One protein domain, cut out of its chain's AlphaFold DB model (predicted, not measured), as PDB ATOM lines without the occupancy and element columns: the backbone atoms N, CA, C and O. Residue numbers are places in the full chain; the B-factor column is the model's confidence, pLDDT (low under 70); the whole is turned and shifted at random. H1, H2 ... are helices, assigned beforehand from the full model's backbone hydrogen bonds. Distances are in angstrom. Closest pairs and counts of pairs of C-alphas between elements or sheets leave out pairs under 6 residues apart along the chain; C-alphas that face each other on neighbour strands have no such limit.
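Overview. This is residues 391 to 554 of the 554 residues of an uncharacterized protein of Exophiala sideris (UniProt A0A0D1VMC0). With little regular structure, the domain gathers H1 to H4 at one end, H2 and H3 as a hairpin; long loops lead to the far end, where residues 545 to 552, largely H5, stick out. The printed part has 164 residues, five named helices, H1 to H5 in order, and no named strand: all helix, with 54 residues in named elements. It is only just compact, close to loose, radius of gyration of the C-alphas 18.2 A, spans 54 by 40 by 24 A.

Along the chain. H1, residues 391 to 406, 22.5 A, begins at C-alpha 391 (41.344, -54.778, 17.588). H2 is 454 to 464, 15.1 A; H3 469 to 484, 22.5 A; H4 486 to 489; H5 547 to 553, ending at C-alpha 553 (38.248, -36.129, -34.363).

Arrangement. H1 touches H4, closest C-alphas Glu 400 and Gly 489, 6.6 A. The hairpin H2 and H3 touch at Ala 458 and Ala 475, closest C-alphas, 5.0 A, a shallow tilt of 29 degrees, opposite ways. H5 touches no helix. O i to N i+4 pairs are within hydrogen-bond range throughout H1, H3 and H5, 6 of 7 in H2; H4 is too short.

Size, cuts and confidence. Links H1 to H2 and H4 to H5 are long. The printed part has no cut. Residues 500 to 508 and 519 to 554 have pLDDT under 70.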
ATOM      1  N   ASN A 391      40.702 -55.923  16.951       80.88
ATOM      2  CA  ASN A 391      41.344 -54.778  17.588       80.88
ATOM      3  C   ASN A 391      42.530 -54.230  16.776       80.88
ATOM      4  O   ASN A 391      42.697 -53.018  16.689       80.88
ATOM      5  N   GLU A 392      43.331 -55.090  16.145       83.06
ATOM      6  CA  GLU A 392      44.444 -54.658  15.289       83.06
ATOM      7  C   GLU A 392      43.941 -54.014  13.994       83.06
ATOM      8  O   GLU A 392      44.493 -53.008  13.556       83.06
ATOM      9  N   THR A 393      42.851 -54.524  13.413       83.88
ATOM     10  CA  THR A 393      42.217 -53.898  12.244       83.88
ATOM     11  C   THR A 393      41.775 -52.465  12.553       83.88
ATOM     12  O   THR A 393      42.076 -51.554  11.784       83.88
ATOM     13  N   LEU A 394      41.129 -52.232  13.702       87.00
ATOM     14  CA  LEU A 394      40.721 -50.887  14.129       87.00
ATOM     15  C   LEU A 394      41.910 -49.941  14.333       87.00
ATOM     16  O   LEU A 394      41.825 -48.771  13.961       87.00
ATOM     17  N   LEU A 395      43.023 -50.440  14.877       89.62
ATOM     18  CA  LEU A 395      44.247 -49.650  15.023       89.62
ATOM     19  C   LEU A 395      44.824 -49.243  13.662       89.62
ATOM     20  O   LEU A 395      45.182 -48.081  13.482       89.62
ATOM     21  N   ILE A 396      44.851 -50.162  12.694       90.38
ATOM     22  CA  ILE A 396      45.351 -49.886  11.340       90.38
ATOM     23  C   ILE A 396      44.470 -48.850  10.629       90.38
ATOM     24  O   ILE A 396      44.998 -47.895  10.063       90.38
ATOM     25  N   TYR A 397      43.140 -48.974  10.708       90.12
ATOM     26  CA  TYR A 397      42.218 -47.971  10.154       90.12
ATOM     27  C   TYR A 397      42.346 -46.609  10.846       90.12
ATOM     28  O   TYR A 397      42.318 -45.569  10.190       90.12
ATOM     29  N   GLY A 398      42.523 -46.591  12.170       91.81
ATOM     30  CA  GLY A 398      42.769 -45.358  12.917       91.81
ATOM     31  C   GLY A 398      44.062 -44.668  12.476       91.81
ATOM     32  O   GLY A 398      44.072 -43.455  12.261       91.81
ATOM     33  N   GLN A 399      45.131 -45.442  12.282       93.88
ATOM     34  CA  GLN A 399      46.419 -44.939  11.810       93.88
ATOM     35  C   GLN A 399      46.345 -44.435  10.366       93.88
ATOM     36  O   GLN A 399      46.865 -43.365  10.062       93.88
ATOM     37  N   GLU A 400      45.672 -45.165   9.481       94.75
ATOM     38  CA  GLU A 400      45.459 -44.760   8.093       94.75
ATOM     39  C   GLU A 400      44.690 -43.432   8.018       94.75
ATOM     40  O   GLU A 400      45.166 -42.475   7.402       94.75
ATOM     41  N   ARG A 401      43.583 -43.303   8.757       93.31
ATOM     42  CA  ARG A 401      42.816 -42.051   8.860       93.31
ATOM     43  C   ARG A 401      43.633 -40.901   9.454       93.31
ATOM     44  O   ARG A 401      43.520 -39.760   8.987       93.31
ATOM     45  N   TYR A 402      44.451 -41.182  10.469       94.81
ATOM     46  CA  TYR A 402      45.366 -40.204  11.056       94.81
ATOM     47  C   TYR A 402      46.354 -39.687  10.007       94.81
ATOM     48  O   TYR A 402      46.428 -38.477   9.796       94.81
ATOM     49  N   LEU A 403      47.025 -40.585   9.278       96.00
ATOM     50  CA  LEU A 403      47.983 -40.224   8.231       96.00
ATOM     51  C   LEU A 403      47.336 -39.432   7.095       96.00
ATOM     52  O   LEU A 403      47.909 -38.449   6.627       96.00
ATOM     53  N   ARG A 404      46.117 -39.791   6.679       94.31
ATOM     54  CA  ARG A 404      45.380 -38.997   5.684       94.31
ATOM     55  C   ARG A 404      45.105 -37.578   6.141       94.31
ATOM     56  O   ARG A 404      45.149 -36.649   5.336       94.31
ATOM     57  N   THR A 405      44.816 -37.414   7.425       93.75
ATOM     58  CA  THR A 405      44.520 -36.109   8.010       93.75
ATOM     59  C   THR A 405      45.785 -35.266   8.129       93.75
ATOM     60  O   THR A 405      45.782 -34.118   7.691       93.75
ATOM     61  N   THR A 406      46.869 -35.830   8.667       95.50
ATOM     62  CA  THR A 406      48.120 -35.099   8.917       95.50
ATOM     63  C   THR A 406      48.898 -34.788   7.644       95.50
ATOM     64  O   THR A 406      49.455 -33.702   7.525       95.50
ATOM     65  N   LEU A 407      48.885 -35.689   6.658       95.00
ATOM     66  CA  LEU A 407      49.567 -35.498   5.372       95.00
ATOM     67  C   LEU A 407      48.690 -34.796   4.324       95.00
ATOM     68  O   LEU A 407      49.093 -34.664   3.170       95.00
ATOM     69  N   ASN A 408      47.486 -34.357   4.709       93.12
ATOM     70  CA  ASN A 408      46.506 -33.731   3.822       93.12
ATOM     71  C   ASN A 408      46.224 -34.564   2.549       93.12
ATOM     72  O   ASN A 408      46.143 -34.044   1.433       93.12
ATOM     73  N   VAL A 409      46.083 -35.881   2.721       92.62
ATOM     74  CA  VAL A 409      45.734 -36.845   1.664       92.62
ATOM     75  C   VAL A 409      44.357 -37.443   1.920       92.62
ATOM     76  O   VAL A 409      44.164 -38.653   2.061       92.62
ATOM     77  N   ARG A 410      43.376 -36.543   2.029       87.12
ATOM     78  CA  ARG A 410      41.980 -36.912   2.242       87.12
ATOM     79  C   ARG A 410      41.426 -37.616   1.011       87.12
ATOM     80  O   ARG A 410      41.506 -37.116  -0.114       87.12
ATOM     81  N   THR A 411      40.813 -38.763   1.256       81.31
ATOM     82  CA  THR A 411      39.950 -39.437   0.297       81.31
ATOM     83  C   THR A 411      38.541 -38.946   0.509       81.31
ATOM     84  O   THR A 411      37.911 -39.225   1.524       81.31
ATOM     85  N   TYR A 412      38.069 -38.160  -0.445       75.94
ATOM     86  CA  TYR A 412      36.654 -37.864  -0.542       75.94
ATOM     87  C   TYR A 412      36.024 -39.038  -1.271       75.94
ATOM     88  O   TYR A 412      36.119 -39.147  -2.501       75.94
ATOM     89  N   ASP A 413      35.462 -39.951  -0.483       73.06
ATOM     90  CA  ASP A 413      34.547 -40.942  -1.018       73.06
ATOM     91  C   ASP A 413      33.393 -40.206  -1.688       73.06
ATOM     92  O   ASP A 413      32.960 -39.137  -1.252       73.06
ATOM     93  N   TYR A 414      32.945 -40.756  -2.810       70.75
ATOM     94  CA  TYR A 414      31.855 -40.157  -3.551       70.75
ATOM     95  C   TYR A 414      30.596 -40.131  -2.679       70.75
ATOM     96  O   TYR A 414      30.068 -41.183  -2.323       70.75
ATOM     97  N   SER A 415      30.096 -38.929  -2.399       74.50
ATOM     98  CA  SER A 415      28.707 -38.734  -2.005       74.50
ATOM     99  C   SER A 415      27.937 -38.194  -3.213       74.50
ATOM    100  O   SER A 415      28.402 -37.231  -3.827       74.50
ATOM    101  N   PRO A 416      26.767 -38.763  -3.560       73.31
ATOM    102  CA  PRO A 416      25.894 -38.216  -4.602       73.31
ATOM    103  C   PRO A 416      25.426 -36.787  -4.328       73.31
ATOM    104  O   PRO A 416      25.033 -36.090  -5.256       73.31
ATOM    105  N   GLU A 417      25.518 -36.338  -3.083       81.56
ATOM    106  CA  GLU A 417      25.168 -34.981  -2.669       81.56
ATOM    107  C   GLU A 417      26.306 -33.983  -2.927       81.56
ATOM    108  O   GLU A 417      26.095 -32.774  -2.866       81.56
ATOM    109  N   GLN A 418      27.527 -34.461  -3.205       71.12
ATOM    110  CA  GLN A 418      28.687 -33.603  -3.416       71.12
ATOM    111  C   GLN A 418      28.954 -33.381  -4.914       71.12
ATOM    112  O   GLN A 418      29.331 -34.320  -5.618       71.12
ATOM    113  N   PRO A 419      28.859 -32.134  -5.411       70.56
ATOM    114  CA  PRO A 419      29.024 -31.797  -6.825       70.56
ATOM    115  C   PRO A 419      30.505 -31.706  -7.235       70.56
ATOM    116  O   PRO A 419      30.880 -30.860  -8.041       70.56
ATOM    117  N   TYR A 420      31.398 -32.512  -6.657       71.44
ATOM    118  CA  TYR A 420      32.809 -32.455  -7.041       71.44
ATOM    119  C   TYR A 420      33.049 -33.221  -8.349       71.44
ATOM    120  O   TYR A 420      32.505 -34.314  -8.525       71.44
ATOM    121  N   PRO A 421      33.889 -32.694  -9.266       74.69
ATOM    122  CA  PRO A 421      34.284 -33.427 -10.461       74.69
ATOM    123  C   PRO A 421      34.876 -34.785 -10.082       74.69
ATOM    124  O   PRO A 421      35.598 -34.906  -9.086       74.69
ATOM    125  N   ARG A 422      34.571 -35.814 -10.873       78.31
ATOM    126  CA  ARG A 422      35.032 -37.181 -10.619       78.31
ATOM    127  C   ARG A 422      36.314 -37.477 -11.365       78.31
ATOM    128  O   ARG A 422      36.443 -37.150 -12.540       78.31
ATOM    129  N   HIS A 423      37.221 -38.171 -10.697       81.38
ATOM    130  CA  HIS A 423      38.402 -38.718 -11.335       81.38
ATOM    131  C   HIS A 423      38.009 -39.878 -12.275       81.38
ATOM    132  O   HIS A 423      37.315 -40.800 -11.827       81.38
ATOM    133  N   PRO A 424      38.470 -39.891 -13.542       76.75
ATOM    134  CA  PRO A 424      37.976 -40.815 -14.568       76.75
ATOM    135  C   PRO A 424      38.288 -42.281 -14.249       76.75
ATOM    136  O   PRO A 424      37.497 -43.161 -14.567       76.75
ATOM    137  N   ASN A 425      39.404 -42.545 -13.560       78.00
ATOM    138  CA  ASN A 425      39.876 -43.914 -13.322       78.00
ATOM    139  C   ASN A 425      39.484 -44.489 -11.953       78.00
ATOM    140  O   ASN A 425      39.671 -45.679 -11.724       78.00
ATOM    141  N   THR A 426      39.015 -43.664 -11.009       82.88
ATOM    142  CA  THR A 426      38.861 -44.091  -9.599       82.88
ATOM    143  C   THR A 426      37.489 -43.795  -9.003       82.88
ATOM    144  O   THR A 426      37.198 -44.270  -7.911       82.88
ATOM    145  N   GLY A 427      36.643 -43.001  -9.676       79.56
ATOM    146  CA  GLY A 427      35.314 -42.615  -9.184       79.56
ATOM    147  C   GLY A 427      35.317 -41.661  -7.980       79.56
ATOM    148  O   GLY A 427      34.253 -41.187  -7.579       79.56
ATOM    149  N   ARG A 428      36.500 -41.359  -7.433       85.50
ATOM    150  CA  ARG A 428      36.736 -40.439  -6.314       85.50
ATOM    151  C   ARG A 428      36.652 -38.987  -6.759       85.50
ATOM    152  O   ARG A 428      36.699 -38.695  -7.955       85.50
ATOM    153  N   ALA A 429      36.596 -38.071  -5.794       83.94
ATOM    154  CA  ALA A 429      36.726 -36.652  -6.102       83.94
ATOM    155  C   ALA A 429      38.058 -36.366  -6.814       83.94
ATOM    156  O   ALA A 429      39.098 -36.941  -6.480       83.94
ATOM    157  N   TRP A 430      38.026 -35.439  -7.766       84.25
ATOM    158  CA  TRP A 430      39.171 -35.060  -8.590       84.25
ATOM    159  C   TRP A 430      40.402 -34.691  -7.763       84.25
ATOM    160  O   TRP A 430      41.496 -35.169  -8.027       84.25
ATOM    161  N   HIS A 431      40.217 -33.906  -6.703       83.94
ATOM    162  CA  HIS A 431      41.302 -33.430  -5.839       83.94
ATOM    163  C   HIS A 431      41.766 -34.452  -4.792       83.94
ATOM    164  O   HIS A 431      42.549 -34.110  -3.907       83.94
ATOM    165  N   SER A 432      41.284 -35.697  -4.861       88.88
ATOM    166  CA  SER A 432      41.754 -36.743  -3.960       88.88
ATOM    167  C   SER A 432      43.243 -37.013  -4.179       88.88
ATOM    168  O   SER A 432      43.752 -37.079  -5.303       88.88
ATOM    169  N   ARG A 433      43.960 -37.150  -3.066       91.62
ATOM    170  CA  ARG A 433      45.375 -37.513  -3.053       91.62
ATOM    171  C   ARG A 433      45.522 -38.856  -2.380       91.62
ATOM    172  O   ARG A 433      44.904 -39.105  -1.347       91.62
ATOM    173  N   ASN A 434      46.365 -39.690  -2.967       94.75
ATOM    174  CA  ASN A 434      46.577 -41.027  -2.456       94.75
ATOM    175  C   ASN A 434      47.628 -41.018  -1.349       94.75
ATOM    176  O   ASN A 434      48.625 -40.288  -1.419       94.75
ATOM    177  N   LEU A 435      47.431 -41.882  -0.355       95.69
ATOM    178  CA  LEU A 435      48.454 -42.148   0.653       95.69
ATOM    179  C   LEU A 435      49.615 -42.930   0.017       95.69
ATOM    180  O   LEU A 435      50.772 -42.512   0.100       95.69
ATOM    181  N   HIS A 436      49.282 -43.998  -0.711       96.06
ATOM    182  CA  HIS A 436      50.205 -44.803  -1.505       96.06
ATOM    183  C   HIS A 436      49.533 -45.248  -2.814       96.06
ATOM    184  O   HIS A 436      48.370 -45.649  -2.810       96.06
ATOM    185  N   CYS A 437      50.234 -45.180  -3.949       95.75
ATOM    186  CA  CYS A 437      49.685 -45.657  -5.221       95.75
ATOM    187  C   CYS A 437      49.920 -47.166  -5.408       95.75
ATOM    188  O   CYS A 437      50.935 -47.704  -4.972       95.75
ATOM    189  N   THR A 438      49.026 -47.857  -6.120       94.62
ATOM    190  CA  THR A 438      49.255 -49.242  -6.575       94.62
ATOM    191  C   THR A 438      50.474 -49.337  -7.481       94.62
ATOM    192  O   THR A 438      51.262 -50.271  -7.360       94.62
ATOM    193  N   ASN A 439      50.639 -48.336  -8.344       94.00
ATOM    194  CA  ASN A 439      51.800 -48.140  -9.190       94.00
ATOM    195  C   ASN A 439      52.290 -46.695  -9.019       94.00
ATOM    196  O   ASN A 439      51.703 -45.761  -9.575       94.00
ATOM    197  N   CYS A 440      53.292 -46.496  -8.160       94.50
ATOM    198  CA  CYS A 440      53.917 -45.191  -7.966       94.50
ATOM    199  C   CYS A 440      54.715 -44.809  -9.213       94.50
ATOM    200  O   CYS A 440      55.440 -45.624  -9.772       94.50
ATOM    201  N   MET A 441      54.590 -43.552  -9.631       90.94
ATOM    202  CA  MET A 441      55.375 -43.031 -10.741       90.94
ATOM    203  C   MET A 441      56.709 -42.498 -10.224       90.94
ATOM    204  O   MET A 441      56.741 -41.687  -9.297       90.94
ATOM    205  N   ASP A 442      57.801 -42.887 -10.881       91.81
ATOM    206  CA  ASP A 442      59.136 -42.347 -10.596       91.81
ATOM    207  C   ASP A 442      59.266 -40.872 -10.987       91.81
ATOM    208  O   ASP A 442      60.127 -40.158 -10.479       91.81
ATOM    209  N   LYS A 443      58.399 -40.401 -11.890       90.75
ATOM    210  CA  LYS A 443      58.379 -39.018 -12.366       90.75
ATOM    211  C   LYS A 443      57.303 -38.216 -11.640       90.75
ATOM    212  O   LYS A 443      56.150 -38.640 -11.540       90.75
ATOM    213  N   CYS A 444      57.683 -37.029 -11.181       93.69
ATOM    214  CA  CYS A 444      56.752 -36.034 -10.666       93.69
ATOM    215  C   CYS A 444      55.844 -35.466 -11.767       93.69
ATOM    216  O   CYS A 444      56.084 -35.637 -12.963       93.69
ATOM    217  N   CYS A 445      54.811 -34.736 -11.345       91.06
ATOM    218  CA  CYS A 445      53.967 -33.947 -12.228       91.06
ATOM    219  C   CYS A 445      54.838 -33.007 -13.062       91.06
ATOM    220  O   CYS A 445      55.560 -32.179 -12.509       91.06
ATOM    221  N   ALA A 446      54.728 -33.093 -14.384       87.00
ATOM    222  CA  ALA A 446      55.552 -32.295 -15.286       87.00
ATOM    223  C   ALA A 446      55.220 -30.786 -15.275       87.00
ATOM    224  O   ALA A 446      55.972 -30.009 -15.852       87.00
ATOM    225  N   VAL A 447      54.119 -30.375 -14.631       84.44
ATOM    226  CA  VAL A 447      53.736 -28.959 -14.465       84.44
ATOM    227  C   VAL A 447      54.263 -28.395 -13.144       84.44
ATOM    228  O   VAL A 447      54.924 -27.365 -13.130       84.44
ATOM    229  N   CYS A 448      53.957 -29.050 -12.019       89.88
ATOM    230  CA  CYS A 448      54.204 -28.498 -10.680       89.88
ATOM    231  C   CYS A 448      55.223 -29.276  -9.842       89.88
ATOM    232  O   CYS A 448      55.367 -28.992  -8.657       89.88
ATOM    233  N   GLY A 449      55.846 -30.323 -10.387       91.94
ATOM    234  CA  GLY A 449      56.843 -31.120  -9.668       91.94
ATOM    235  C   GLY A 449      56.299 -31.960  -8.507       91.94
ATOM    236  O   GLY A 449      57.076 -32.610  -7.813       91.94
ATOM    237  N   ARG A 450      54.979 -32.003  -8.280       93.50
ATOM    238  CA  ARG A 450      54.393 -32.808  -7.193       93.50
ATOM    239  C   ARG A 450      54.483 -34.305  -7.471       93.50
ATOM    240  O   ARG A 450      54.268 -34.745  -8.599       93.50
ATOM    241  N   ALA A 451      54.721 -35.082  -6.421       96.06
ATOM    242  CA  ALA A 451      54.722 -36.540  -6.475       96.06
ATOM    243  C   ALA A 451      53.300 -37.127  -6.583       96.06
ATOM    244  O   ALA A 451      52.313 -36.451  -6.280       96.06
ATOM    245  N   CYS A 452      53.196 -38.398  -6.985       94.62
ATOM    246  CA  CYS A 452      51.906 -39.057  -7.217       94.62
ATOM    247  C   CYS A 452      51.099 -39.380  -5.953       94.62
ATOM    248  O   CYS A 452      49.875 -39.475  -6.007       94.62
ATOM    249  N   CYS A 453      51.774 -39.548  -4.819       96.06
ATOM    250  CA  CYS A 453      51.177 -39.854  -3.522       96.06
ATOM    251  C   CYS A 453      52.081 -39.362  -2.385       96.06
ATOM    252  O   CYS A 453      53.235 -38.988  -2.626       96.06
ATOM    253  N   ALA A 454      51.574 -39.390  -1.150       97.00
ATOM    254  CA  ALA A 454      52.346 -39.004   0.033       97.00
ATOM    255  C   ALA A 454      53.599 -39.872   0.233       97.00
ATOM    256  O   ALA A 454      54.654 -39.346   0.577       97.00
ATOM    257  N   TYR A 455      53.511 -41.175  -0.049       97.75
ATOM    258  CA  TYR A 455      54.667 -42.071   0.014       97.75
ATOM    259  C   TYR A 455      55.801 -41.621  -0.915       97.75
ATOM    260  O   TYR A 455      56.937 -41.457  -0.477       97.75
ATOM    261  N   GLN A 456      55.488 -41.354  -2.187       97.38
ATOM    262  CA  GLN A 456      56.488 -40.922  -3.162       97.38
ATOM    263  C   GLN A 456      57.054 -39.535  -2.812       97.38
ATOM    264  O   GLN A 456      58.246 -39.292  -2.986       97.38
ATOM    265  N   ALA A 457      56.226 -38.637  -2.260       97.31
ATOM    266  CA  ALA A 457      56.686 -37.343  -1.758       97.31
ATOM    267  C   ALA A 457      57.693 -37.502  -0.605       97.31
ATOM    268  O   ALA A 457      58.759 -36.891  -0.637       97.31
ATOM    269  N   ALA A 458      57.396 -38.367   0.370       97.81
ATOM    270  CA  ALA A 458      58.305 -38.668   1.472       97.81
ATOM    271  C   ALA A 458      59.598 -39.339   0.973       97.81
ATOM    272  O   ALA A 458      60.689 -38.994   1.420       97.81
ATOM    273  N   TYR A 459      59.503 -40.225  -0.023       97.94
ATOM    274  CA  TYR A 459      60.668 -40.836  -0.660       97.94
ATOM    275  C   TYR A 459      61.578 -39.792  -1.317       97.94
ATOM    276  O   TYR A 459      62.782 -39.782  -1.059       97.94
ATOM    277  N   PHE A 460      61.029 -38.860  -2.099       97.31
ATOM    278  CA  PHE A 460      61.826 -37.770  -2.661       97.31
ATOM    279  C   PHE A 460      62.408 -36.853  -1.584       97.31
ATOM    280  O   PHE A 460      63.573 -36.470  -1.691       97.31
ATOM    281  N   ALA A 461      61.668 -36.577  -0.509       97.44
ATOM    282  CA  ALA A 461      62.165 -35.791   0.616       97.44
ATOM    283  C   ALA A 461      63.420 -36.417   1.259       97.44
ATOM    284  O   ALA A 461      64.358 -35.687   1.572       97.44
ATOM    285  N   THR A 462      63.514 -37.753   1.363       97.94
ATOM    286  CA  THR A 462      64.747 -38.413   1.856       97.94
ATOM    287  C   THR A 462      65.963 -38.201   0.951       97.94
ATOM    288  O   THR A 462      67.095 -38.209   1.428       97.94
ATOM    289  N   LYS A 463      65.747 -38.006  -0.358       97.25
ATOM    290  CA  LYS A 463      66.826 -37.746  -1.321       97.25
ATOM    291  C   LYS A 463      67.242 -36.281  -1.345       97.25
ATOM    292  O   LYS A 463      68.429 -36.013  -1.493       97.25
ATOM    293  N   ILE A 464      66.276 -35.370  -1.229       97.00
ATOM    294  CA  ILE A 464      66.491 -33.919  -1.294       97.00
ATOM    295  C   ILE A 464      67.114 -33.409   0.008       97.00
ATOM    296  O   ILE A 464      68.045 -32.615  -0.026       97.00
ATOM    297  N   HIS A 465      66.636 -33.878   1.162       96.50
ATOM    298  CA  HIS A 465      67.053 -33.364   2.468       96.50
ATOM    299  C   HIS A 465      68.199 -34.158   3.107       96.50
ATOM    300  O   HIS A 465      68.240 -34.285   4.325       96.50
ATOM    301  N   LYS A 466      69.148 -34.680   2.319       97.44
ATOM    302  CA  LYS A 466      70.318 -35.401   2.865       97.44
ATOM    303  C   LYS A 466      71.147 -34.543   3.824       97.44
ATOM    304  O   LYS A 466      71.655 -35.064   4.811       97.44
ATOM    305  N   ASP A 467      71.206 -33.240   3.564       97.88
ATOM    306  CA  ASP A 467      71.992 -32.289   4.355       97.88
ATOM    307  C   ASP A 467      71.247 -31.780   5.603       97.88
ATOM    308  O   ASP A 467      71.843 -31.128   6.456       97.88
ATOM    309  N   ASN A 468      69.942 -32.067   5.731       98.06
ATOM    310  CA  ASN A 468      69.139 -31.682   6.891       98.06
ATOM    311  C   ASN A 468      68.656 -32.937   7.647       98.06
ATOM    312  O   ASN A 468      67.654 -33.543   7.246       98.06
ATOM    313  N   PRO A 469      69.313 -33.314   8.763       97.19
ATOM    314  CA  PRO A 469      69.009 -34.553   9.474       97.19
ATOM    315  C   PRO A 469      67.596 -34.570  10.069       97.19
ATOM    316  O   PRO A 469      66.983 -35.633  10.134       97.19
ATOM    317  N   GLU A 470      67.044 -33.417  10.461       97.88
ATOM    318  CA  GLU A 470      65.689 -33.346  11.015       97.88
ATOM    319  C   GLU A 470      64.637 -33.627   9.933       97.88
ATOM    320  O   GLU A 470      63.743 -34.456  10.119       97.88
ATOM    321  N   SER A 471      64.761 -32.983   8.771       97.25
ATOM    322  CA  SER A 471      63.856 -33.218   7.642       97.25
ATOM    323  C   SER A 471      63.981 -34.642   7.098       97.25
ATOM    324  O   SER A 471      62.967 -35.261   6.768       97.25
ATOM    325  N   LEU A 472      65.200 -35.184   7.046       97.81
ATOM    326  CA  LEU A 472      65.449 -36.569   6.653       97.81
ATOM    327  C   LEU A 472      64.796 -37.556   7.624       97.81
ATOM    328  O   LEU A 472      64.121 -38.483   7.174       97.81
ATOM    329  N   PHE A 473      64.932 -37.332   8.934       98.00
ATOM    330  CA  PHE A 473      64.293 -38.161   9.954       98.00
ATOM    331  C   PHE A 473      62.767 -38.150   9.809       98.00
ATOM    332  O   PHE A 473      62.155 -39.213   9.729       98.00
ATOM    333  N   ARG A 474      62.147 -36.969   9.667       97.38
ATOM    334  CA  ARG A 474      60.689 -36.859   9.457       97.38
ATOM    335  C   ARG A 474      60.229 -37.553   8.173       97.38
ATOM    336  O   ARG A 474      59.170 -38.181   8.150       97.38
ATOM    337  N   ALA A 475      61.010 -37.462   7.095       97.94
ATOM    338  CA  ALA A 475      60.705 -38.146   5.839       97.94
ATOM    339  C   ALA A 475      60.780 -39.677   5.989       97.94
ATOM    340  O   ALA A 475      59.883 -40.384   5.529       97.94
ATOM    341  N   GLN A 476      61.801 -40.192   6.683       98.12
ATOM    342  CA  GLN A 476      61.944 -41.620   6.989       98.12
ATOM    343  C   GLN A 476      60.828 -42.133   7.907       98.12
ATOM    344  O   GLN A 476      60.261 -43.193   7.651       98.12
ATOM    345  N   GLU A 477      60.474 -41.365   8.936       97.75
ATOM    346  CA  GLU A 477      59.359 -41.668   9.831       97.75
ATOM    347  C   GLU A 477      58.037 -41.727   9.055       97.75
ATOM    348  O   GLU A 477      57.278 -42.687   9.184       97.75
ATOM    349  N   THR A 478      57.789 -40.752   8.177       97.50
ATOM    350  CA  THR A 478      56.595 -40.731   7.322       97.50
ATOM    351  C   THR A 478      56.539 -41.958   6.410       97.50
ATOM    352  O   THR A 478      55.491 -42.595   6.307       97.50
ATOM    353  N   LEU A 479      57.663 -42.347   5.797       97.50
ATOM    354  CA  LEU A 479      57.747 -43.569   4.990       97.50
ATOM    355  C   LEU A 479      57.436 -44.826   5.807       97.50
ATOM    356  O   LEU A 479      56.666 -45.668   5.345       97.50
ATOM    357  N   GLY A 480      58.000 -44.946   7.012       97.38
ATOM    358  CA  GLY A 480      57.742 -46.072   7.911       97.38
ATOM    359  C   GLY A 480      56.275 -46.147   8.335       97.38
ATOM    360  O   GLY A 480      55.658 -47.210   8.267       97.38
ATOM    361  N   ASN A 481      55.685 -45.005   8.687       96.44
ATOM    362  CA  ASN A 481      54.283 -44.916   9.081       96.44
ATOM    363  C   ASN A 481      53.333 -45.299   7.940       96.44
ATOM    364  O   ASN A 481      52.390 -46.054   8.166       96.44
ATOM    365  N   ILE A 482      53.594 -44.834   6.714       96.69
ATOM    366  CA  ILE A 482      52.796 -45.218   5.543       96.69
ATOM    367  C   ILE A 482      52.985 -46.708   5.215       96.69
ATOM    368  O   ILE A 482      52.010 -47.393   4.902       96.69
ATOM    369  N   ALA A 483      54.208 -47.237   5.328       95.94
ATOM    370  CA  ALA A 483      54.496 -48.643   5.047       95.94
ATOM    371  C   ALA A 483      53.727 -49.610   5.962       95.94
ATOM    372  O   ALA A 483      53.290 -50.671   5.517       95.94
ATOM    373  N   ASN A 484      53.492 -49.217   7.217       94.75
ATOM    374  CA  ASN A 484      52.722 -50.012   8.175       94.75
ATOM    375  C   ASN A 484      51.240 -50.163   7.790       94.75
ATOM    376  O   ASN A 484      50.604 -51.132   8.199       94.75
ATOM    377  N   VAL A 485      50.693 -49.249   6.980       94.50
ATOM    378  CA  VAL A 485      49.283 -49.262   6.551       94.50
ATOM    379  C   VAL A 485      49.096 -49.657   5.081       94.50
ATOM    380  O   VAL A 485      47.986 -49.553   4.558       94.50
ATOM    381  N   PHE A 486      50.142 -50.136   4.393       87.81
ATOM    382  CA  PHE A 486      50.126 -50.362   2.940       87.81
ATOM    383  C   PHE A 486      48.954 -51.195   2.423       87.81
ATOM    384  O   PHE A 486      48.378 -50.833   1.401       87.81
ATOM    385  N   ALA A 487      48.563 -52.263   3.120       88.38
ATOM    386  CA  ALA A 487      47.461 -53.114   2.669       88.38
ATOM    387  C   ALA A 487      46.118 -52.362   2.568       88.38
ATOM    388  O   ALA A 487      45.270 -52.736   1.765       88.38
ATOM    389  N   HIS A 488      45.935 -51.298   3.356       88.19
ATOM    390  CA  HIS A 488      44.699 -50.510   3.409       88.19
ATOM    391  C   HIS A 488      44.828 -49.143   2.720       88.19
ATOM    392  O   HIS A 488      43.833 -48.589   2.268       88.19
ATOM    393  N   GLY A 489      46.046 -48.603   2.620       85.12
ATOM    394  CA  GLY A 489      46.324 -47.287   2.039       85.12
ATOM    395  C   GLY A 489      46.750 -47.294   0.567       85.12
ATOM    396  O   GLY A 489      47.127 -46.235   0.061       85.12
ATOM    397  N   GLN A 490      46.759 -48.454  -0.102       92.62
ATOM    398  CA  GLN A 490      47.183 -48.589  -1.499       92.62
ATOM    399  C   GLN A 490      46.017 -48.362  -2.470       92.62
ATOM    400  O   GLN A 490      44.988 -49.028  -2.410       92.62
ATOM    401  N   GLU A 491      46.188 -47.410  -3.384       92.88
ATOM    402  CA  GLU A 491      45.094 -46.853  -4.181       92.88
ATOM    403  C   GLU A 491      45.493 -46.699  -5.647       92.88
ATOM    404  O   GLU A 491      46.654 -46.450  -5.968       92.88
ATOM    405  N   VAL A 492      44.537 -46.828  -6.567       92.81
ATOM    406  CA  VAL A 492      44.797 -46.615  -8.000       92.81
ATOM    407  C   VAL A 492      45.305 -45.181  -8.215       92.81
ATOM    408  O   VAL A 492      44.721 -44.251  -7.648       92.81
ATOM    409  N   PRO A 493      46.386 -44.968  -8.990       91.31
ATOM    410  CA  PRO A 493      46.979 -43.648  -9.172       91.31
ATOM    411  C   PRO A 493      45.967 -42.627  -9.701       91.31
ATOM    412  O   PRO A 493      45.213 -42.897 -10.635       91.31
ATOM    413  N   THR A 494      45.991 -41.431  -9.111       89.12
ATOM    414  CA  THR A 494      45.178 -40.280  -9.541       89.12
ATOM    415  C   THR A 494      45.891 -39.396 -10.563       89.12
ATOM    416  O   THR A 494      45.370 -38.378 -10.999       89.12
ATOM    417  N   PHE A 495      47.119 -39.741 -10.944       89.94
ATOM    418  CA  PHE A 495      47.809 -39.019 -12.003       89.94
ATOM    419  C   PHE A 495      47.242 -39.445 -13.350       89.94
ATOM    420  O   PHE A 495      47.105 -40.639 -13.621       89.94
ATOM    421  N   LEU A 496      46.946 -38.461 -14.191       86.00
ATOM    422  CA  LEU A 496      46.455 -38.690 -15.540       86.00
ATOM    423  C   LEU A 496      47.610 -38.579 -16.519       86.00
ATOM    424  O   LEU A 496      48.467 -37.699 -16.406       86.00
ATOM    425  N   GLN A 497      47.638 -39.503 -17.467       85.12
ATOM    426  CA  GLN A 497      48.526 -39.413 -18.606       85.12
ATOM    427  C   GLN A 497      47.846 -38.530 -19.645       85.12
ATOM    428  O   GLN A 497      46.727 -38.832 -20.051       85.12
ATOM    429  N   CYS A 498      48.514 -37.454 -20.063       78.44
ATOM    430  CA  CYS A 498      48.134 -36.749 -21.285       78.44
ATOM    431  C   CYS A 498      48.000 -37.773 -22.414       78.44
ATOM    432  O   CYS A 498      48.840 -38.679 -22.473       78.44
ATOM    433  N   THR A 499      46.965 -37.670 -23.258       72.31
ATOM    434  CA  THR A 499      46.747 -38.654 -24.323       72.31
ATOM    435  C   THR A 499      48.047 -38.858 -25.083       72.31
ATOM    436  O   THR A 499      48.829 -37.929 -25.292       72.31
ATOM    437  N   HIS A 500      48.358 -40.108 -25.403       62.69
ATOM    438  CA  HIS A 500      49.359 -40.346 -26.428       62.69
ATOM    439  C   HIS A 500      48.661 -40.015 -27.725       62.69
ATOM    440  O   HIS A 500      47.608 -40.589 -28.002       62.69
ATOM    441  N   GLY A 501      49.207 -39.064 -28.476       54.25
ATOM    442  CA  GLY A 501      48.775 -38.890 -29.849       54.25
ATOM    443  C   GLY A 501      48.771 -40.258 -30.528       54.25
ATOM    444  O   GLY A 501      49.728 -41.023 -30.357       54.25
ATOM    445  N   ALA A 502      47.692 -40.614 -31.230       49.97
ATOM    446  CA  ALA A 502      47.726 -41.788 -32.092       49.97
ATOM    447  C   ALA A 502      48.941 -41.660 -33.035       49.97
ATOM    448  O   ALA A 502      49.390 -40.539 -33.294       49.97
ATOM    449  N   PRO A 503      49.511 -42.758 -33.560       49.12
ATOM    450  CA  PRO A 503      50.517 -42.673 -34.616       49.12
ATOM    451  C   PRO A 503      49.877 -42.066 -35.883       49.12
ATOM    452  O   PRO A 503      49.441 -42.781 -36.774       49.12
ATOM    453  N   GLY A 504      49.750 -40.737 -35.908       56.97
ATOM    454  CA  GLY A 504      48.957 -39.953 -36.859       56.97
ATOM    455  C   GLY A 504      48.508 -38.607 -36.272       56.97
ATOM    456  O   GLY A 504      48.767 -37.564 -36.870       56.97
ATOM    457  N   ASP A 505      47.967 -38.612 -35.050       53.72
ATOM    458  CA  ASP A 505      47.412 -37.424 -34.391       53.72
ATOM    459  C   ASP A 505      48.410 -36.819 -33.407       53.72
ATOM    460  O   ASP A 505      48.678 -37.348 -32.334       53.72
ATOM    461  N   LYS A 506      48.988 -35.674 -33.764       56.38
ATOM    462  CA  LYS A 506      50.111 -35.046 -33.044       56.38
ATOM    463  C   LYS A 506      49.767 -34.375 -31.704       56.38
ATOM    464  O   LYS A 506      50.618 -33.671 -31.166       56.38
ATOM    465  N   LEU A 507      48.566 -34.527 -31.151       62.41
ATOM    466  CA  LEU A 507      48.109 -33.636 -30.072       62.41
ATOM    467  C   LEU A 507      48.344 -34.133 -28.641       62.41
ATOM    468  O   LEU A 507      47.826 -33.538 -27.711       62.41
ATOM    469  N   GLY A 508      49.154 -35.171 -28.432       67.25
ATOM    470  CA  GLY A 508      49.327 -35.786 -27.120       67.25
ATOM    471  C   GLY A 508      50.784 -35.947 -26.675       67.25
ATOM    472  O   GLY A 508      51.595 -36.524 -27.393       67.25
ATOM    473  N   CYS A 509      51.136 -35.456 -25.481       75.00
ATOM    474  CA  CYS A 509      52.512 -35.427 -24.971       75.00
ATOM    475  C   CYS A 509      52.891 -36.653 -24.122       75.00
ATOM    476  O   CYS A 509      54.057 -36.784 -23.742       75.00
ATOM    477  N   GLY A 510      51.926 -37.506 -23.747       79.88
ATOM    478  CA  GLY A 510      52.161 -38.710 -22.938       79.88
ATOM    479  C   GLY A 510      52.689 -38.462 -21.515       79.88
ATOM    480  O   GLY A 510      52.984 -39.414 -20.785       79.88
ATOM    481  N   LYS A 511      52.852 -37.195 -21.107       84.50
ATOM    482  CA  LYS A 511      53.379 -36.800 -19.795       84.50
ATOM    483  C   LYS A 511      52.317 -36.990 -18.711       84.50
ATOM    484  O   LYS A 511      51.133 -36.764 -18.943       84.50
ATOM    485  N   MET A 512      52.766 -37.355 -17.512       86.38
ATOM    486  CA  MET A 512      51.898 -37.500 -16.344       86.38
ATOM    487  C   MET A 512      51.648 -36.152 -15.673       86.38
ATOM    488  O   MET A 512      52.578 -35.371 -15.440       86.38
ATOM    489  N   VAL A 513      50.394 -35.907 -15.314       86.81
ATOM    490  CA  VAL A 513      49.944 -34.672 -14.679       86.81
ATOM    491  C   VAL A 513      49.127 -35.016 -13.433       86.81
ATOM    492  O   VAL A 513      48.351 -35.972 -13.421       86.81
ATOM    493  N   CYS A 514      49.337 -34.267 -12.348       88.94
ATOM    494  CA  CYS A 514      48.554 -34.429 -11.124       88.94
ATOM    495  C   CYS A 514      47.146 -33.841 -11.295       88.94
ATOM    496  O   CYS A 514      46.998 -32.894 -12.064       88.94
ATOM    497  N   PRO A 515      46.134 -34.282 -10.526       84.19
ATOM    498  CA  PRO A 515      44.770 -33.760 -10.655       84.19
ATOM    499  C   PRO A 515      44.657 -32.234 -10.557       84.19
ATOM    500  O   PRO A 515      43.858 -31.605 -11.247       84.19
ATOM    501  N   ASP A 516      45.502 -31.608  -9.738       83.69
ATOM    502  CA  ASP A 516      45.515 -30.154  -9.566       83.69
ATOM    503  C   ASP A 516      46.134 -29.400 -10.753       83.69
ATOM    504  O   ASP A 516      45.962 -28.185 -10.849       83.69
ATOM    505  N   CYS A 517      46.860 -30.087 -11.633       80.31
ATOM    506  CA  CYS A 517      47.436 -29.543 -12.863       80.31
ATOM    507  C   CYS A 517      46.774 -30.099 -14.125       80.31
ATOM    508  O   CYS A 517      47.020 -29.577 -15.210       80.31
ATOM    509  N   CYS A 518      45.937 -31.133 -14.007       72.19
ATOM    510  CA  CYS A 518      45.106 -31.582 -15.109       72.19
ATOM    511  C   CYS A 518      44.252 -30.398 -15.588       72.19
ATOM    512  O   CYS A 518      43.849 -29.551 -14.792       72.19
ATOM    513  N   GLY A 519      44.038 -30.296 -16.894       64.19
ATOM    514  CA  GLY A 519      43.362 -29.179 -17.556       64.19
ATOM    515  C   GLY A 519      44.197 -28.530 -18.659       64.19
ATOM    516  O   GLY A 519      43.619 -27.877 -19.515       64.19
ATOM    517  N   GLN A 520      45.518 -28.730 -18.671       58.38
ATOM    518  CA  GLN A 520      46.400 -28.285 -19.753       58.38
ATOM    519  C   GLN A 520      47.675 -29.147 -19.758       58.38
ATOM    520  O   GLN A 520      48.349 -29.230 -18.727       58.38
ATOM    521  N   CYS A 521      48.016 -29.820 -20.868       61.12
ATOM    522  CA  CYS A 521      49.301 -30.527 -20.952       61.12
ATOM    523  C   CYS A 521      50.444 -29.507 -20.737       61.12
ATOM    524  O   CYS A 521      50.411 -28.413 -21.301       61.12
ATOM    525  N   PRO A 522      51.491 -29.862 -19.965       63.19
ATOM    526  CA  PRO A 522      52.665 -29.011 -19.732       63.19
ATOM    527  C   PRO A 522      53.440 -28.641 -21.000       63.19
ATOM    528  O   PRO A 522      54.267 -27.737 -20.972       63.19
ATOM    529  N   ASN A 523      53.261 -29.387 -22.091       62.78
ATOM    530  CA  ASN A 523      53.867 -29.061 -23.372       62.78
ATOM    531  C   ASN A 523      52.992 -28.006 -24.072       62.78
ATOM    532  O   ASN A 523      51.855 -28.341 -24.419       62.78
ATOM    533  N   PRO A 524      53.505 -26.786 -24.325       64.25
ATOM    534  CA  PRO A 524      52.733 -25.728 -24.977       64.25
ATOM    535  C   PRO A 524      52.225 -26.136 -26.367       64.25
ATOM    536  O   PRO A 524      51.190 -25.646 -26.797       64.25
ATOM    537  N   ILE A 525      52.908 -27.071 -27.037       57.28
ATOM    538  CA  ILE A 525      52.531 -27.579 -28.367       57.28
ATOM    539  C   ILE A 525      51.350 -28.553 -28.287       57.28
ATOM    540  O   ILE A 525      50.540 -28.637 -29.199       57.28
ATOM    541  N   CYS A 526      51.270 -29.315 -27.199       60.34
ATOM    542  CA  CYS A 526      50.291 -30.380 -27.042       60.34
ATOM    543  C   CYS A 526      48.894 -29.814 -26.781       60.34
ATOM    544  O   CYS A 526      47.925 -30.327 -27.322       60.34
ATOM    545  N   ALA A 527      48.795 -28.769 -25.943       54.62
ATOM    546  CA  ALA A 527      47.548 -28.119 -25.518       54.62
ATOM    547  C   ALA A 527      46.423 -29.068 -25.039       54.62
ATOM    548  O   ALA A 527      45.323 -28.606 -24.751       54.62
ATOM    549  N   ASP A 528      46.702 -30.367 -24.898       60.06
ATOM    550  CA  ASP A 528      45.733 -31.387 -24.537       60.06
ATOM    551  C   ASP A 528      45.121 -31.079 -23.173       60.06
ATOM    552  O   ASP A 528      45.806 -30.978 -22.144       60.06
ATOM    553  N   ILE A 529      43.808 -30.887 -23.177       56.81
ATOM    554  CA  ILE A 529      43.029 -30.585 -21.989       56.81
ATOM    555  C   ILE A 529      42.617 -31.925 -21.394       56.81
ATOM    556  O   ILE A 529      41.557 -32.467 -21.689       56.81
ATOM    557  N   GLN A 530      43.435 -32.432 -20.474       57.31
ATOM    558  CA  GLN A 530      43.017 -33.492 -19.558       57.31
ATOM    559  C   GLN A 530      41.923 -32.919 -18.642       57.31
ATOM    560  O   GLN A 530      42.226 -32.280 -17.638       57.31
ATOM    561  N   CYS A 531      40.661 -33.029 -19.058       49.38
ATOM    562  CA  CYS A 531      39.502 -32.288 -18.553       49.38
ATOM    563  C   CYS A 531      39.506 -31.945 -17.052       49.38
ATOM    564  O   CYS A 531      39.102 -32.747 -16.225       49.38
ATOM    565  N   ARG A 532      39.818 -30.687 -16.709       45.78
ATOM    566  CA  ARG A 532      39.453 -30.078 -15.408       45.78
ATOM    567  C   ARG A 532      38.225 -29.168 -15.505       45.78
ATOM    568  O   ARG A 532      37.611 -28.834 -14.500       45.78
ATOM    569  N   LYS A 533      37.907 -28.723 -16.724       42.81
ATOM    570  CA  LYS A 533      37.014 -27.592 -17.029       42.81
ATOM    571  C   LYS A 533      36.037 -27.881 -18.172       42.81
ATOM    572  O   LYS A 533      35.537 -26.958 -18.799       42.81
ATOM    573  N   CYS A 534      35.766 -29.147 -18.475       41.41
ATOM    574  CA  CYS A 534      35.063 -29.467 -19.714       41.41
ATOM    575  C   CYS A 534      33.556 -29.176 -19.719       41.41
ATOM    576  O   CYS A 534      32.945 -29.472 -20.737       41.41
ATOM    577  N   LYS A 535      32.980 -28.558 -18.668       43.84
ATOM    578  CA  LYS A 535      31.815 -27.650 -18.756       43.84
ATOM    579  C   LYS A 535      31.429 -27.054 -17.396       43.84
ATOM    580  O   LYS A 535      31.811 -27.557 -16.342       43.84
ATOM    581  N   LYS A 536      30.651 -25.964 -17.446       40.00
ATOM    582  CA  LYS A 536      29.968 -25.327 -16.300       40.00
ATOM    583  C   LYS A 536      28.799 -26.190 -15.782       40.00
ATOM    584  O   LYS A 536      28.449 -26.095 -14.613       40.00
ATOM    585  N   ASN A 537      28.249 -27.049 -16.648       40.34
ATOM    586  CA  ASN A 537      27.263 -28.084 -16.336       40.34
ATOM    587  C   ASN A 537      27.942 -29.454 -16.276       40.34
ATOM    588  O   ASN A 537      28.549 -29.893 -17.248       40.34
ATOM    589  N   MET A 538      27.819 -30.138 -15.142       41.75
ATOM    590  CA  MET A 538      28.479 -31.428 -14.887       41.75
ATOM    591  C   MET A 538      27.741 -32.632 -15.498       41.75
ATOM    592  O   MET A 538      28.259 -33.743 -15.458       41.75
ATOM    593  N   TRP A 539      26.536 -32.410 -16.034       44.31
ATOM    594  CA  TRP A 539      25.645 -33.438 -16.592       44.31
ATOM    595  C   TRP A 539      25.578 -33.436 -18.119       44.31
ATOM    596  O   TRP A 539      24.946 -34.309 -18.703       44.31
ATOM    597  N   GLU A 540      26.198 -32.456 -18.773       44.25
ATOM    598  CA  GLU A 540      26.330 -32.478 -20.225       44.25
ATOM    599  C   GLU A 540      27.473 -33.408 -20.617       44.25
ATOM    600  O   GLU A 540      28.544 -33.386 -20.003       44.25
ATOM    601  N   GLU A 541      27.253 -34.201 -21.664       44.38
ATOM    602  CA  GLU A 541      28.304 -35.025 -22.238       44.38
ATOM    603  C   GLU A 541      29.477 -34.121 -22.634       44.38
ATOM    604  O   GLU A 541      29.345 -33.098 -23.320       44.38
ATOM    605  N   CYS A 542      30.645 -34.456 -22.093       49.12
ATOM    606  CA  CYS A 542      31.886 -33.827 -22.491       49.12
ATOM    607  C   CYS A 542      32.089 -34.117 -23.982       49.12
ATOM    608  O   CYS A 542      31.818 -35.224 -24.429       49.12
ATOM    609  N   ILE A 543      32.606 -33.156 -24.743       46.97
ATOM    610  CA  ILE A 543      32.874 -33.314 -26.185       46.97
ATOM    611  C   ILE A 543      33.820 -34.513 -26.443       46.97
ATOM    612  O   ILE A 543      33.786 -35.127 -27.498       46.97
ATOM    613  N   TRP A 544      34.612 -34.905 -25.435       47.81
ATOM    614  CA  TRP A 544      35.440 -36.120 -25.423       47.81
ATOM    615  C   TRP A 544      34.694 -37.433 -25.135       47.81
ATOM    616  O   TRP A 544      35.235 -38.513 -25.353       47.81
ATOM    617  N   HIS A 545      33.486 -37.365 -24.589       46.41
ATOM    618  CA  HIS A 545      32.603 -38.504 -24.322       46.41
ATOM    619  C   HIS A 545      31.472 -38.613 -25.349       46.41
ATOM    620  O   HIS A 545      30.859 -39.676 -25.459       46.41
ATOM    621  N   ASP A 546      31.240 -37.552 -26.118       47.28
ATOM    622  CA  ASP A 546      30.380 -37.589 -27.284       47.28
ATOM    623  C   ASP A 546      31.029 -38.486 -28.351       47.28
ATOM    624  O   ASP A 546      32.097 -38.205 -28.909       47.28
ATOM    625  N   LYS A 547      30.396 -39.638 -28.589       50.12
ATOM    626  CA  LYS A 547      30.872 -40.647 -29.544       50.12
ATOM    627  C   LYS A 547      30.915 -40.102 -30.967       50.12
ATOM    628  O   LYS A 547      31.641 -40.658 -31.786       50.12
ATOM    629  N   GLU A 548      30.137 -39.069 -31.267       47.03
ATOM    630  CA  GLU A 548      30.063 -38.460 -32.587       47.03
ATOM    631  C   GLU A 548      31.226 -37.490 -32.808       47.03
ATOM    632  O   GLU A 548      31.902 -37.574 -33.828       47.03
ATOM    633  N   MET A 549      31.582 -36.691 -31.801       46.53
ATOM    634  CA  MET A 549      32.775 -35.836 -31.857       46.53
ATOM    635  C   MET A 549      34.084 -36.629 -31.794       46.53
ATOM    636  O   MET A 549      35.020 -36.296 -32.511       46.53
ATOM    637  N   ASN A 550      34.138 -37.741 -31.051       43.50
ATOM    638  CA  ASN A 550      35.265 -38.680 -31.149       43.50
ATOM    639  C   ASN A 550      35.374 -39.335 -32.533       43.50
ATOM    640  O   ASN A 550      36.470 -39.674 -32.952       43.50
ATOM    641  N   ARG A 551      34.259 -39.533 -33.246       48.91
ATOM    642  CA  ARG A 551      34.272 -40.056 -34.623       48.91
ATOM    643  C   ARG A 551      34.656 -39.014 -35.668       48.91
ATOM    644  O   ARG A 551      35.006 -39.415 -36.765       48.91
ATOM    645  N   LEU A 552      34.519 -37.728 -35.352       42.38
ATOM    646  CA  LEU A 552      34.905 -36.614 -36.221       42.38
ATOM    647  C   LEU A 552      36.332 -36.120 -35.941       42.38
ATOM    648  O   LEU A 552      36.910 -35.426 -36.774       42.38
ATOM    649  N   ALA A 553      36.873 -36.430 -34.760       40.66
ATOM    650  CA  ALA A 553      38.248 -36.129 -34.363       40.66
ATOM    651  C   ALA A 553      39.247 -37.259 -34.691       40.66
ATOM    652  O   ALA A 553      40.449 -37.028 -34.583       40.66
ATOM    653  N   ILE A 554      38.747 -38.445 -35.065       37.62
ATOM    654  CA  ILE A 554      39.468 -39.535 -35.751       37.62
ATOM    655  C   ILE A 554      39.192 -39.383 -37.246       37.62
ATOM    656  O   ILE A 554      40.115 -39.627 -38.053       37.62
TER     657      ILE A 554